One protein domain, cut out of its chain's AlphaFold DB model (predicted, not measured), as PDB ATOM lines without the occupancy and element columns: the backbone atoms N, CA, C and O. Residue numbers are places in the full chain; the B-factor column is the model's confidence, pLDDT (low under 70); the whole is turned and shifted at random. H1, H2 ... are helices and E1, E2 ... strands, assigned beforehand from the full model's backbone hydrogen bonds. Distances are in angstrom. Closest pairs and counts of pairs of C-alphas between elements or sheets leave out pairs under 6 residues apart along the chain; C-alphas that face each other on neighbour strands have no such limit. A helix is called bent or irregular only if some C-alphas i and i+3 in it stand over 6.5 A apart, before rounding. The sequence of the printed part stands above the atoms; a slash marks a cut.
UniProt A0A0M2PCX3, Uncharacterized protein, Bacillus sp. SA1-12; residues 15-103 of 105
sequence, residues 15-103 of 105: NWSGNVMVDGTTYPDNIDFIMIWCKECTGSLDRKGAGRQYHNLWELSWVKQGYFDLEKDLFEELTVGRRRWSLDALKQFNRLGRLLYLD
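This is residues 15 to 103 of the 105 residues of an uncharacterized protein of Bacillus sp. SA1-12 (UniProt A0A0M2PCX3). A small antiparallel sheet of three short strands stands in the middle of a flat domain, with H1 over one of its faces toward one end of the longest axis and the pair H2 and H3 toward the other end. H2 begins directly after E3 and has a kink of 89 degrees near residue 67, and H3 folds back near it; both only graze the sheet. The printed part has 89 residues, with three named helices and three named strands in the order E1 E2 H1 E3 H2 H3, and the sheet's order is E2 E1 E3. The class is mixed, helices and strands; the whole is compact, with a radius of gyration of the C-alphas of 13.3 A and spans of 38 by 33 by 17 A.

Find C-alpha 19 at (7.175, -44.085, 30.702); from there E1, residues 19 to 23, runs 12.9 A. Go on to E2, residues 35 to 37, and then to H1, residues 39 to 48, 14.4 A long. E3, residues 54 to 59, covers 14.0 A. At C-alpha 60, (2.603, -45.405, 32.628), H2 begins and takes residues 60 to 79, 25.1 A; it is irregular, with C-alphas 65 and 68 8.7 A apart. H3, residues 87 to 101, is 21.7 A long and ends at (-5.948, -43.187, 44.342).

Start at E1, the inner strand: it is antiparallel to E3 at 150 degrees, with N 20 and O 58 2.8 A apart, within hydrogen-bond range. On its other side E2 is antiparallel at 134 degrees, with N 21 and O 35 at 2.7 A; E1 and E2 form a hairpin. E2, H1 and E3 make a split strand-helix-strand unit, two strands of one sheet joined through a helix, with E1 between them in the sheet, and its crossover is right-handed. H1 is on one face of the sheet, in two layers, at a height of 10.1 A. The closest C-alphas of E1 and H1 are those of Asn 19 and Lys 39, 7.0 A apart. H2 grazes the sheet with residues 60 to 70, H3 with residues 89 to 96. H2 and H3 are close but not clearly touching, the C-alphas of Tyr 67 and Gly 97 being the closest at 6.5 A. H1 is apart from H2 and H3. The O i to N i+4 pairs within range are 4 of 6 in H1, 14 of 16 in H2 and 9 of 11 in H3.

Look for the two C-alphas farthest apart, those of Arg 47 and Thr 79, at 38.8 A. The printed part has no cut. The link from E1 to E2, 11 residues, is long. Mean pLDDT of the printed part is 88.8; residues 49 to 52 and 102 to 103 are under 70.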
ATOM      1  N   ASN A  15      -3.780 -38.442  31.352       88.56
ATOM      2  CA  ASN A  15      -4.062 -39.829  30.977       88.56
ATOM      3  C   ASN A  15      -2.896 -40.796  31.210       88.56
ATOM      4  O   ASN A  15      -2.894 -41.872  30.620       88.56
ATOM      5  N   TRP A  16      -1.940 -40.436  32.076       92.75
ATOM      6  CA  TRP A  16      -0.788 -41.285  32.377       92.75
ATOM      7  C   TRP A  16       0.017 -41.593  31.105       92.75
ATOM      8  O   TRP A  16       0.439 -42.718  30.856       92.75
ATOM      9  N   SER A  17       0.188 -40.573  30.259       91.44
ATOM     10  CA  SER A  17       0.905 -40.672  28.988       91.44
ATOM     11  C   SER A  17       2.412 -40.470  29.189       91.44
ATOM     12  O   SER A  17       2.919 -39.351  29.239       91.44
ATOM     13  N   GLY A  18       3.157 -41.565  29.320       95.12
ATOM     14  CA  GLY A  18       4.600 -41.522  29.548       95.12
ATOM     15  C   GLY A  18       5.181 -42.886  29.888       95.12
ATOM     16  O   GLY A  18       4.520 -43.905  29.703       95.12
ATOM     17  N   ASN A  19       6.411 -42.887  30.383       96.00
ATOM     18  CA  ASN A  19       7.175 -44.085  30.702       96.00
ATOM     19  C   ASN A  19       7.733 -44.010  32.123       96.00
ATOM     20  O   ASN A  19       8.082 -42.929  32.602       96.00
ATOM     21  N   VAL A  20       7.859 -45.170  32.752       96.25
ATOM     22  CA  VAL A  20       8.695 -45.400  33.926       96.25
ATOM     23  C   VAL A  20      10.074 -45.803  33.419       96.25
ATOM     24  O   VAL A  20      10.234 -46.843  32.784       96.25
ATOM     25  N   MET A  21      11.063 -44.961  33.678       95.44
ATOM     26  CA  MET A  21      12.444 -45.121  33.250       95.44
ATOM     27  C   MET A  21      13.313 -45.558  34.426       95.44
ATOM     28  O   MET A  21      13.082 -45.140  35.559       95.44
ATOM     29  N   VAL A  22      14.342 -46.347  34.145       95.12
ATOM     30  CA  VAL A  22      15.394 -46.735  35.096       95.12
ATOM     31  C   VAL A  22      16.766 -46.483  34.483       95.12
ATOM     32  O   VAL A  22      16.872 -46.271  33.271       95.12
ATOM     33  N   ASP A  23      17.814 -46.502  35.301       93.31
ATOM     34  CA  ASP A  23      19.192 -46.460  34.811       93.31
ATOM     35  C   ASP A  23      19.487 -47.706  33.956       93.31
ATOM     36  O   ASP A  23      19.352 -48.847  34.397       93.31
ATOM     37  N   GLY A  24      19.860 -47.483  32.696       92.00
ATOM     38  CA  GLY A  24      20.159 -48.543  31.737       92.00
ATOM     39  C   GLY A  24      21.520 -49.208  31.952       92.00
ATOM     40  O   GLY A  24      21.773 -50.256  31.366       92.00
ATOM     41  N   THR A  25      22.397 -48.620  32.770       91.31
ATOM     42  CA  THR A  25      23.740 -49.147  33.049       91.31
ATOM     43  C   THR A  25      23.748 -50.224  34.130       91.31
ATOM     44  O   THR A  25      24.622 -51.090  34.111       91.31
ATOM     45  N   THR A  26      22.779 -50.190  35.047       91.75
ATOM     46  CA  THR A  26      22.644 -51.146  36.156       91.75
ATOM     47  C   THR A  26      21.486 -52.127  35.968       91.75
ATOM     48  O   THR A  26      21.496 -53.211  36.551       91.75
ATOM     49  N   TYR A  27      20.517 -51.797  35.116       90.75
ATOM     50  CA  TYR A  27      19.432 -52.695  34.729       90.75
ATOM     51  C   TYR A  27      19.936 -53.859  33.842       90.75
ATOM     52  O   TYR A  27      20.744 -53.625  32.942       90.75
ATOM     53  N   PRO A  28      19.443 -55.108  34.012       91.19
ATOM     54  CA  PRO A  28      18.329 -55.541  34.868       91.19
ATOM     55  C   PRO A  28      18.720 -55.964  36.290       91.19
ATOM     56  O   PRO A  28      17.836 -56.368  37.054       91.19
ATOM     57  N   ASP A  29      20.007 -55.896  36.627       91.81
ATOM     58  CA  ASP A  29      20.567 -56.467  37.853       91.81
ATOM     59  C   ASP A  29      20.266 -55.619  39.092       91.81
ATOM     60  O   ASP A  29      20.005 -56.178  40.156       91.81
ATOM     61  N   ASN A  30      20.252 -54.289  38.951       94.00
ATOM     62  CA  ASN A  30      19.873 -53.350  40.006       94.00
ATOM     63  C   ASN A  30      18.939 -52.257  39.470       94.00
ATOM     64  O   ASN A  30      19.059 -51.795  38.338       94.00
ATOM     65  N   ILE A  31      17.998 -51.847  40.313       95.00
ATOM     66  CA  ILE A  31      17.026 -50.781  40.099       95.00
ATOM     67  C   ILE A  31      17.094 -49.881  41.331       95.00
ATOM     68  O   ILE A  31      16.437 -50.120  42.350       95.00
ATOM     69  N   ASP A  32      17.934 -48.853  41.237       95.19
ATOM     70  CA  ASP A  32      18.215 -47.949  42.353       95.19
ATOM     71  C   ASP A  32      17.154 -46.861  42.516       95.19
ATOM     72  O   ASP A  32      16.849 -46.448  43.635       95.19
ATOM     73  N   PHE A  33      16.563 -46.425  41.409       95.06
ATOM     74  CA  PHE A  33      15.492 -45.440  41.351       95.06
ATOM     75  C   PHE A  33      14.692 -45.608  40.053       95.06
ATOM     76  O   PHE A  33      15.175 -46.177  39.074       95.06
ATOM     77  N   ILE A  34      13.467 -45.091  40.052       96.00
ATOM     78  CA  ILE A  34      12.617 -44.932  38.876       96.00
ATOM     79  C   ILE A  34      12.415 -43.441  38.592       96.00
ATOM     80  O   ILE A  34      12.370 -42.618  39.506       96.00
ATOM     81  N   MET A  35      12.255 -43.099  37.321       95.62
ATOM     82  CA  MET A  35      11.902 -41.756  36.866       95.62
ATOM     83  C   MET A  35      10.677 -41.817  35.968       95.62
ATOM     84  O   MET A  35      10.466 -42.783  35.242       95.62
ATOM     85  N   ILE A  36       9.877 -40.765  35.973       96.31
ATOM     86  CA  ILE A  36       8.668 -40.646  35.170       96.31
ATOM     87  C   ILE A  36       8.939 -39.697  34.013       96.31
ATOM     88  O   ILE A  36       9.199 -38.518  34.222       96.31
ATOM     89  N   TRP A  37       8.911 -40.181  32.776       95.75
ATOM     90  CA  TRP A  37       9.268 -39.372  31.608       95.75
ATOM     91  C   TRP A  37       8.103 -39.264  30.625       95.75
ATOM     92  O   TRP A  37       7.399 -40.235  30.352       95.75
ATOM     93  N   CYS A  38       7.908 -38.080  30.039       95.75
ATOM     94  CA  CYS A  38       6.955 -37.906  28.945       95.75
ATOM     95  C   CYS A  38       7.480 -38.550  27.653       95.75
ATOM     96  O   CYS A  38       8.690 -38.693  27.456       95.75
ATOM     97  N   LYS A  39       6.569 -38.860  26.724       93.50
ATOM     98  CA  LYS A  39       6.917 -39.449  25.419       93.50
ATOM     99  C   LYS A  39       7.873 -38.589  24.587       93.50
ATOM    100  O   LYS A  39       8.710 -39.124  23.865       93.50
ATOM    101  N   GLU A  40       7.780 -37.265  24.707       93.44
ATOM    102  CA  GLU A  40       8.687 -36.337  24.019       93.44
ATOM    103  C   GLU A  40      10.124 -36.448  24.553       93.44
ATOM    104  O   GLU A  40      11.075 -36.476  23.766       93.44
ATOM    105  N   CYS A  41      10.289 -36.535  25.879       92.19
ATOM    106  CA  CYS A  41      11.590 -36.680  26.532       92.19
ATOM    107  C   CYS A  41      12.213 -38.035  26.198       92.19
ATOM    108  O   CYS A  41      13.370 -38.080  25.784       92.19
ATOM    109  N   THR A  42      11.438 -39.123  26.262       89.38
ATOM    110  CA  THR A  42      11.953 -40.449  25.894       89.38
ATOM    111  C   THR A  42      12.313 -40.537  24.415       89.38
ATOM    112  O   THR A  42      13.426 -40.930  24.089       89.38
ATOM    113  N   GLY A  43      11.462 -40.051  23.503       86.81
ATOM    114  CA  GLY A  43      11.784 -40.041  22.067       86.81
ATOM    115  C   GLY A  43      12.949 -39.110  21.699       86.81
ATOM    116  O   GLY A  43      13.498 -39.175  20.598       86.81
ATOM    117  N   SER A  44      13.344 -38.202  22.594       84.50
ATOM    118  CA  SER A  44      14.544 -37.377  22.420       84.50
ATOM    119  C   SER A  44      15.828 -38.107  22.828       84.50
ATOM    120  O   SER A  44      16.881 -37.773  22.286       84.50
ATOM    121  N   LEU A  45      15.762 -39.105  23.718       80.25
ATOM    122  CA  LEU A  45      16.908 -39.961  24.053       80.25
ATOM    123  C   LEU A  45      17.327 -40.825  22.870       80.25
ATOM    124  O   LEU A  45      18.511 -40.856  22.530       80.25
ATOM    125  N   ASP A  46      16.351 -41.460  22.219       70.31
ATOM    126  CA  ASP A  46      16.585 -42.339  21.070       70.31
ATOM    127  C   ASP A  46      17.305 -41.585  19.949       70.31
ATOM    128  O   ASP A  46      18.292 -42.055  19.387       70.31
ATOM    129  N   ARG A  47      16.875 -40.343  19.695       70.94
ATOM    130  CA  ARG A  47      17.470 -39.457  18.685       70.94
ATOM    131  C   ARG A  47      18.880 -38.978  19.034       70.94
ATOM    132  O   ARG A  47      19.648 -38.671  18.129       70.94
ATOM    133  N   LYS A  48      19.222 -38.890  20.322       72.31
ATOM    134  CA  LYS A  48      20.535 -38.425  20.801       72.31
ATOM    135  C   LYS A  48      21.541 -39.562  21.016       72.31
ATOM    136  O   LYS A  48      22.673 -39.288  21.397       72.31
ATOM    137  N   GLY A  49      21.148 -40.821  20.799       63.44
ATOM    138  CA  GLY A  49      22.013 -41.983  21.031       63.44
ATOM    139  C   GLY A  49      22.269 -42.288  22.513       63.44
ATOM    140  O   GLY A  49      23.125 -43.109  22.834       63.44
ATOM    141  N   ALA A  50      21.511 -41.665  23.421       64.94
ATOM    142  CA  ALA A  50      21.600 -41.883  24.865       64.94
ATOM    143  C   ALA A  50      20.807 -43.119  25.334       64.94
ATOM    144  O   ALA A  50      20.693 -43.355  26.532       64.94
ATOM    145  N   GLY A  51      20.294 -43.945  24.411       61.81
ATOM    146  CA  GLY A  51      19.488 -45.139  24.713       61.81
ATOM    147  C   GLY A  51      20.199 -46.227  25.532       61.81
ATOM    148  O   GLY A  51      19.568 -47.203  25.915       61.81
ATOM    149  N   ARG A  52      21.501 -46.073  25.824       68.69
ATOM    150  CA  ARG A  52      22.230 -46.920  26.786       68.69
ATOM    151  C   ARG A  52      22.164 -46.415  28.231       68.69
ATOM    152  O   ARG A  52      22.455 -47.186  29.133       68.69
ATOM    153  N   GLN A  53      21.840 -45.139  28.453       86.81
ATOM    154  CA  GLN A  53      21.832 -44.536  29.793       86.81
ATOM    155  C   GLN A  53      20.537 -44.806  30.547       86.81
ATOM    156  O   GLN A  53      20.551 -44.887  31.766       86.81
ATOM    157  N   TYR A  54      19.426 -44.960  29.828       90.94
ATOM    158  CA  TYR A  54      18.120 -45.171  30.434       90.94
ATOM    159  C   TYR A  54      17.392 -46.306  29.735       90.94
ATOM    160  O   TYR A  54      17.425 -46.412  28.510       90.94
ATOM    161  N   HIS A  55      16.703 -47.124  30.522       91.31
ATOM    162  CA  HIS A  55      15.854 -48.197  30.029       91.31
ATOM    163  C   HIS A  55      14.391 -47.892  30.343       91.31
ATOM    164  O   HIS A  55      14.072 -47.406  31.428       91.31
ATOM    165  N   ASN A  56      13.498 -48.172  29.393       93.38
ATOM    166  CA  ASN A  56      12.063 -48.116  29.647       93.38
ATOM    167  C   ASN A  56      11.656 -49.385  30.395       93.38
ATOM    168  O   ASN A  56      11.706 -50.470  29.824       93.38
ATOM    169  N   LEU A  57      11.270 -49.237  31.659       94.38
ATOM    170  CA  LEU A  57      10.784 -50.347  32.463       94.38
ATOM    171  C   LEU A  57       9.322 -50.654  32.120       94.38
ATOM    172  O   LEU A  57       9.001 -51.796  31.801       94.38
ATOM    173  N   TRP A  58       8.455 -49.633  32.144       95.25
ATOM    174  CA  TRP A  58       7.020 -49.773  31.880       95.25
ATOM    175  C   TRP A  58       6.405 -48.532  31.241       95.25
ATOM    176  O   TRP A  58       6.771 -47.394  31.527       95.25
ATOM    177  N   GLU A  59       5.344 -48.750  30.474       95.44
ATOM    178  CA  GLU A  59       4.401 -47.701  30.101       95.44
ATOM    179  C   GLU A  59       3.582 -47.249  31.322       95.44
ATOM    180  O   GLU A  59       3.023 -48.073  32.050       95.44
ATOM    181  N   LEU A  60       3.429 -45.936  31.530       95.00
ATOM    182  CA  LEU A  60       2.603 -45.405  32.628       95.00
ATOM    183  C   LEU A  60       1.132 -45.834  32.521       95.00
ATOM    184  O   LEU A  60       0.455 -45.984  33.538       95.00
ATOM    185  N   SER A  61       0.631 -46.046  31.304       93.75
ATOM    186  CA  SER A  61      -0.724 -46.549  31.074       93.75
ATOM    187  C   SER A  61      -0.904 -47.973  31.607       93.75
ATOM    188  O   SER A  61      -1.967 -48.280  32.147       93.75
ATOM    189  N   TRP A  62       0.131 -48.814  31.526       93.00
ATOM    190  CA  TRP A  62       0.118 -50.162  32.094       93.00
ATOM    191  C   TRP A  62       0.160 -50.114  33.611       93.00
ATOM    192  O   TRP A  62      -0.632 -50.792  34.257       93.00
ATOM    193  N   VAL A  63       0.988 -49.232  34.181       93.12
ATOM    194  CA  VAL A  63       0.989 -48.999  35.631       93.12
ATOM    195  C   VAL A  63      -0.394 -48.561  36.110       93.12
ATOM    196  O   VAL A  63      -0.891 -49.081  37.102       93.12
ATOM    197  N   LYS A  64      -1.065 -47.660  35.383       92.31
ATOM    198  CA  LYS A  64      -2.421 -47.219  35.727       92.31
ATOM    199  C   LYS A  64      -3.443 -48.360  35.727       92.31
ATOM    200  O   LYS A  64      -4.350 -48.351  36.552       92.31
ATOM    201  N   GLN A  65      -3.339 -49.288  34.781       92.31
ATOM    202  CA  GLN A  65      -4.318 -50.362  34.596       92.31
ATOM    203  C   GLN A  65      -4.056 -51.581  35.487       92.31
ATOM    204  O   GLN A  65      -5.009 -52.244  35.878       92.31
ATOM    205  N   GLY A  66      -2.790 -51.859  35.809       92.50
ATOM    206  CA  GLY A  66      -2.356 -53.091  36.472       92.50
ATOM    207  C   GLY A  66      -1.422 -52.864  37.656       92.50
ATOM    208  O   GLY A  66      -0.560 -53.699  37.908       92.50
ATOM    209  N   TYR A  67      -1.546 -51.741  38.377       93.00
ATOM    210  CA  TYR A  67      -0.647 -51.412  39.495       93.00
ATOM    211  C   TYR A  67      -0.508 -52.556  40.508       93.00
ATOM    212  O   TYR A  67       0.608 -52.901  40.881       93.00
ATOM    213  N   PHE A  68      -1.624 -53.158  40.934       92.56
ATOM    214  CA  PHE A  68      -1.600 -54.225  41.938       92.56
ATOM    215  C   PHE A  68      -0.961 -55.516  41.428       92.56
ATOM    216  O   PHE A  68      -0.314 -56.214  42.203       92.56
ATOM    217  N   ASP A  69      -1.098 -55.816  40.137       94.38
ATOM    218  CA  ASP A  69      -0.431 -56.971  39.534       94.38
ATOM    219  C   ASP A  69       1.085 -56.739  39.484       94.38
ATOM    220  O   ASP A  69       1.853 -57.592  39.915       94.38
ATOM    221  N   LEU A  70       1.522 -55.537  39.085       92.44
ATOM    222  CA  LEU A  70       2.939 -55.151  39.112       92.44
ATOM    223  C   LEU A  70       3.519 -55.154  40.535       92.44
ATOM    224  O   LEU A  70       4.653 -55.575  40.749       92.44
ATOM    225  N   GLU A  71       2.750 -54.677  41.515       92.62
ATOM    226  CA  GLU A  71       3.135 -54.708  42.927       92.62
ATOM    227  C   GLU A  71       3.281 -56.149  43.428       92.62
ATOM    228  O   GLU A  71       4.257 -56.466  44.110       92.62
ATOM    229  N   LYS A  72       2.357 -57.036  43.052       92.56
ATOM    230  CA  LYS A  72       2.428 -58.458  43.382       92.56
ATOM    231  C   LYS A  72       3.673 -59.113  42.782       92.56
ATOM    232  O   LYS A  72       4.405 -59.762  43.526       92.56
ATOM    233  N   ASP A  73       3.947 -58.899  41.497       90.06
ATOM    234  CA  ASP A  73       5.144 -59.426  40.828       90.06
ATOM    235  C   ASP A  73       6.427 -58.948  41.530       90.06
ATOM    236  O   ASP A  73       7.368 -59.714  41.756       90.06
ATOM    237  N   LEU A  74       6.444 -57.683  41.957       90.38
ATOM    238  CA  LEU A  74       7.550 -57.104  42.710       90.38
ATOM    239  C   LEU A  74       7.719 -57.760  44.092       90.38
ATOM    240  O   LEU A  74       8.844 -58.047  44.511       90.38
ATOM    241  N   PHE A  75       6.625 -58.025  44.811       88.81
ATOM    242  CA  PHE A  75       6.682 -58.756  46.079       88.81
ATOM    243  C   PHE A  75       7.164 -60.194  45.884       88.81
ATOM    244  O   PHE A  75       7.977 -60.673  46.678       88.81
ATOM    245  N   GLU A  76       6.720 -60.869  44.824       89.62
ATOM    246  CA  GLU A  76       7.186 -62.211  44.484       89.62
ATOM    247  C   GLU A  76       8.706 -62.219  44.263       89.62
ATOM    248  O   GLU A  76       9.396 -63.024  44.894       89.62
ATOM    249  N   GLU A  77       9.259 -61.263  43.503       86.56
ATOM    250  CA  GLU A  77      10.713 -61.094  43.334       86.56
ATOM    251  C   GLU A  77      11.460 -60.975  44.670       86.56
ATOM    252  O   GLU A  77      12.469 -61.659  44.886       86.56
ATOM    253  N   LEU A  78      10.949 -60.151  45.586       85.19
ATOM    254  CA  LEU A  78      11.546 -59.969  46.908       85.19
ATOM    255  C   LEU A  78      11.511 -61.264  47.733       85.19
ATOM    256  O   LEU A  78      12.500 -61.596  48.394       85.19
ATOM    257  N   THR A  79      10.410 -62.020  47.680       84.06
ATOM    258  CA  THR A  79      10.270 -63.280  48.434       84.06
ATOM    259  C   THR A  79      11.171 -64.396  47.918       84.06
ATOM    260  O   THR A  79      11.709 -65.155  48.724       84.06
ATOM    261  N   VAL A  80      11.423 -64.463  46.606       85.19
ATOM    262  CA  VAL A  80      12.367 -65.433  46.017       85.19
ATOM    263  C   VAL A  80      13.834 -64.998  46.153       85.19
ATOM    264  O   VAL A  80      14.732 -65.648  45.623       85.19
ATOM    265  N   GLY A  81      14.095 -63.901  46.873       78.50
ATOM    266  CA  GLY A  81      15.436 -63.420  47.194       78.50
ATOM    267  C   GLY A  81      16.096 -62.584  46.097       78.50
ATOM    268  O   GLY A  81      17.283 -62.271  46.217       78.50
ATOM    269  N   ARG A  82      15.364 -62.176  45.050       80.25
ATOM    270  CA  ARG A  82      15.875 -61.239  44.041       80.25
ATOM    271  C   ARG A  82      15.841 -59.827  44.616       80.25
ATOM    272  O   ARG A  82      14.798 -59.185  44.688       80.25
ATOM    273  N   ARG A  83      17.004 -59.329  45.035       81.94
ATOM    274  CA  ARG A  83      17.161 -58.012  45.677       81.94
ATOM    275  C   ARG A  83      17.633 -56.929  44.710       81.94
ATOM    276  O   ARG A  83      18.491 -56.133  45.066       81.94
ATOM    277  N   ARG A  84      17.088 -56.910  43.492       91.50
ATOM    278  CA  ARG A  84      17.458 -55.893  42.498       91.50
ATOM    279  C   ARG A  84      16.892 -54.509  42.815       91.50
ATOM    280  O   ARG A  84      17.446 -53.519  42.373       91.50
ATOM    281  N   TRP A  85      15.805 -54.422  43.578       94.12
ATOM    282  CA  TRP A  85      15.161 -53.150  43.912       94.12
ATOM    283  C   TRP A  85      15.762 -52.526  45.169       94.12
ATOM    284  O   TRP A  85      15.748 -53.138  46.241       94.12
ATOM    285  N   SER A  86      16.219 -51.280  45.064       94.00
ATOM    286  CA  SER A  86      16.560 -50.490  46.245       94.00
ATOM    287  C   SER A  86      15.297 -50.103  47.024       94.00
ATOM    288  O   SER A  86      14.192 -50.012  46.481       94.00
ATOM    289  N   LEU A  87      15.459 -49.791  48.312       91.94
ATOM    290  CA  LEU A  87      14.366 -49.260  49.129       91.94
ATOM    291  C   LEU A  87      13.783 -47.957  48.550       91.94
ATOM    292  O   LEU A  87      12.588 -47.699  48.698       91.94
ATOM    293  N   ASP A  88      14.601 -47.129  47.905       94.50
ATOM    294  CA  ASP A  88      14.143 -45.852  47.364       94.50
ATOM    295  C   ASP A  88      13.350 -46.033  46.067       94.50
ATOM    296  O   ASP A  88      12.299 -45.401  45.923       94.50
ATOM    297  N   ALA A  89      13.735 -46.978  45.204       95.06
ATOM    298  CA  ALA A  89      12.923 -47.383  44.058       95.06
ATOM    299  C   ALA A  89      11.549 -47.918  44.504       95.06
ATOM    300  O   ALA A  89      10.518 -47.525  43.955       95.06
ATOM    301  N   LEU A  90      11.506 -48.729  45.572       93.81
ATOM    302  CA  LEU A  90      10.252 -49.234  46.151       93.81
ATOM    303  C   LEU A  90       9.359 -48.117  46.703       93.81
ATOM    304  O   LEU A  90       8.137 -48.145  46.533       93.81
ATOM    305  N   LYS A  91       9.941 -47.111  47.364       94.44
ATOM    306  CA  LYS A  91       9.189 -45.937  47.841       94.44
ATOM    307  C   LYS A  91       8.642 -45.112  46.678       94.44
ATOM    308  O   LYS A  91       7.510 -44.637  46.758       94.44
ATOM    309  N   GLN A  92       9.425 -44.926  45.617       94.75
ATOM    310  CA  GLN A  92       9.002 -44.190  44.425       94.75
ATOM    311  C   GLN A  92       7.874 -44.922  43.688       94.75
ATOM    312  O   GLN A  92       6.878 -44.289  43.337       94.75
ATOM    313  N   PHE A  93       7.968 -46.246  43.543       93.75
ATOM    314  CA  PHE A  93       6.901 -47.065  42.967       93.75
ATOM    315  C   PHE A  93       5.607 -46.981  43.792       93.75
ATOM    316  O   PHE A  93       4.546 -46.669  43.254       93.75
ATOM    317  N   ASN A  94       5.702 -47.109  45.120       92.44
ATOM    318  CA  ASN A  94       4.562 -46.907  46.020       92.44
ATOM    319  C   ASN A  94       3.951 -45.502  45.909       92.44
ATOM    320  O   ASN A  94       2.733 -45.330  45.966       92.44
ATOM    321  N   ARG A  95       4.783 -44.465  45.757       91.81
ATOM    322  CA  ARG A  95       4.308 -43.091  45.548       91.81
ATOM    323  C   ARG A  95       3.544 -42.963  44.231       91.81
ATOM    324  O   ARG A  95       2.531 -42.268  44.204       91.81
ATOM    325  N   LEU A  96       4.002 -43.636  43.178       91.31
ATOM    326  CA  LEU A  96       3.298 -43.694  41.901       91.31
ATOM    327  C   LEU A  96       1.932 -44.375  42.064       91.31
ATOM    328  O   LEU A  96       0.931 -43.808  41.641       91.31
ATOM    329  N   GLY A  97       1.861 -45.503  42.775       90.81
ATOM    330  CA  GLY A  97       0.594 -46.157  43.119       90.81
ATOM    331  C   GLY A  97      -0.367 -45.245  43.877       90.81
ATOM    332  O   GLY A  97      -1.532 -45.115  43.514       90.81
ATOM    333  N   ARG A  98       0.129 -44.519  44.883       89.50
ATOM    334  CA  ARG A  98      -0.678 -43.550  45.639       89.50
ATOM    335  C   ARG A  98      -1.283 -42.456  44.758       89.50
ATOM    336  O   ARG A  98      -2.418 -42.065  45.004       89.50
ATOM    337  N   LEU A  99      -0.578 -41.984  43.725       89.44
ATOM    338  CA  LEU A  99      -1.119 -40.978  42.797       89.44
ATOM    339  C   LEU A  99      -2.365 -41.469  42.043       89.44
ATOM    340  O   LEU A  99      -3.202 -40.643  41.685       89.44
ATOM    341  N   LEU A 100      -2.524 -42.780  41.831       85.25
ATOM    342  CA  LEU A 100      -3.732 -43.337  41.209       85.25
ATOM    343  C   LEU A 100      -4.983 -43.102  42.064       85.25
ATOM    344  O   LEU A 100      -6.052 -42.864  41.508       85.25
ATOM    345  N   TYR A 101      -4.834 -43.127  43.391       77.50
ATOM    346  CA  TYR A 101      -5.948 -43.187  44.342       77.50
ATOM    347  C   TYR A 101      -6.103 -41.932  45.222       77.50
ATOM    348  O   TYR A 101      -7.093 -41.805  45.931       77.50
ATOM    349  N   LEU A 102      -5.153 -40.990  45.186       66.38
ATOM    350  CA  LEU A 102      -5.141 -39.789  46.043       66.38
ATOM    351  C   LEU A 102      -5.897 -38.570  45.487       66.38
ATOM    352  O   LEU A 102      -5.545 -37.442  45.799       66.38
ATOM    353  N   ASP A 103      -6.943 -38.774  44.695       52.09
ATOM    354  CA  ASP A 103      -7.683 -37.660  44.077       52.09
ATOM    355  C   ASP A 103      -9.214 -37.815  44.172       52.09
ATOM    356  O   ASP A 103      -9.942 -37.102  43.486       52.09
TER     357      ASP A 103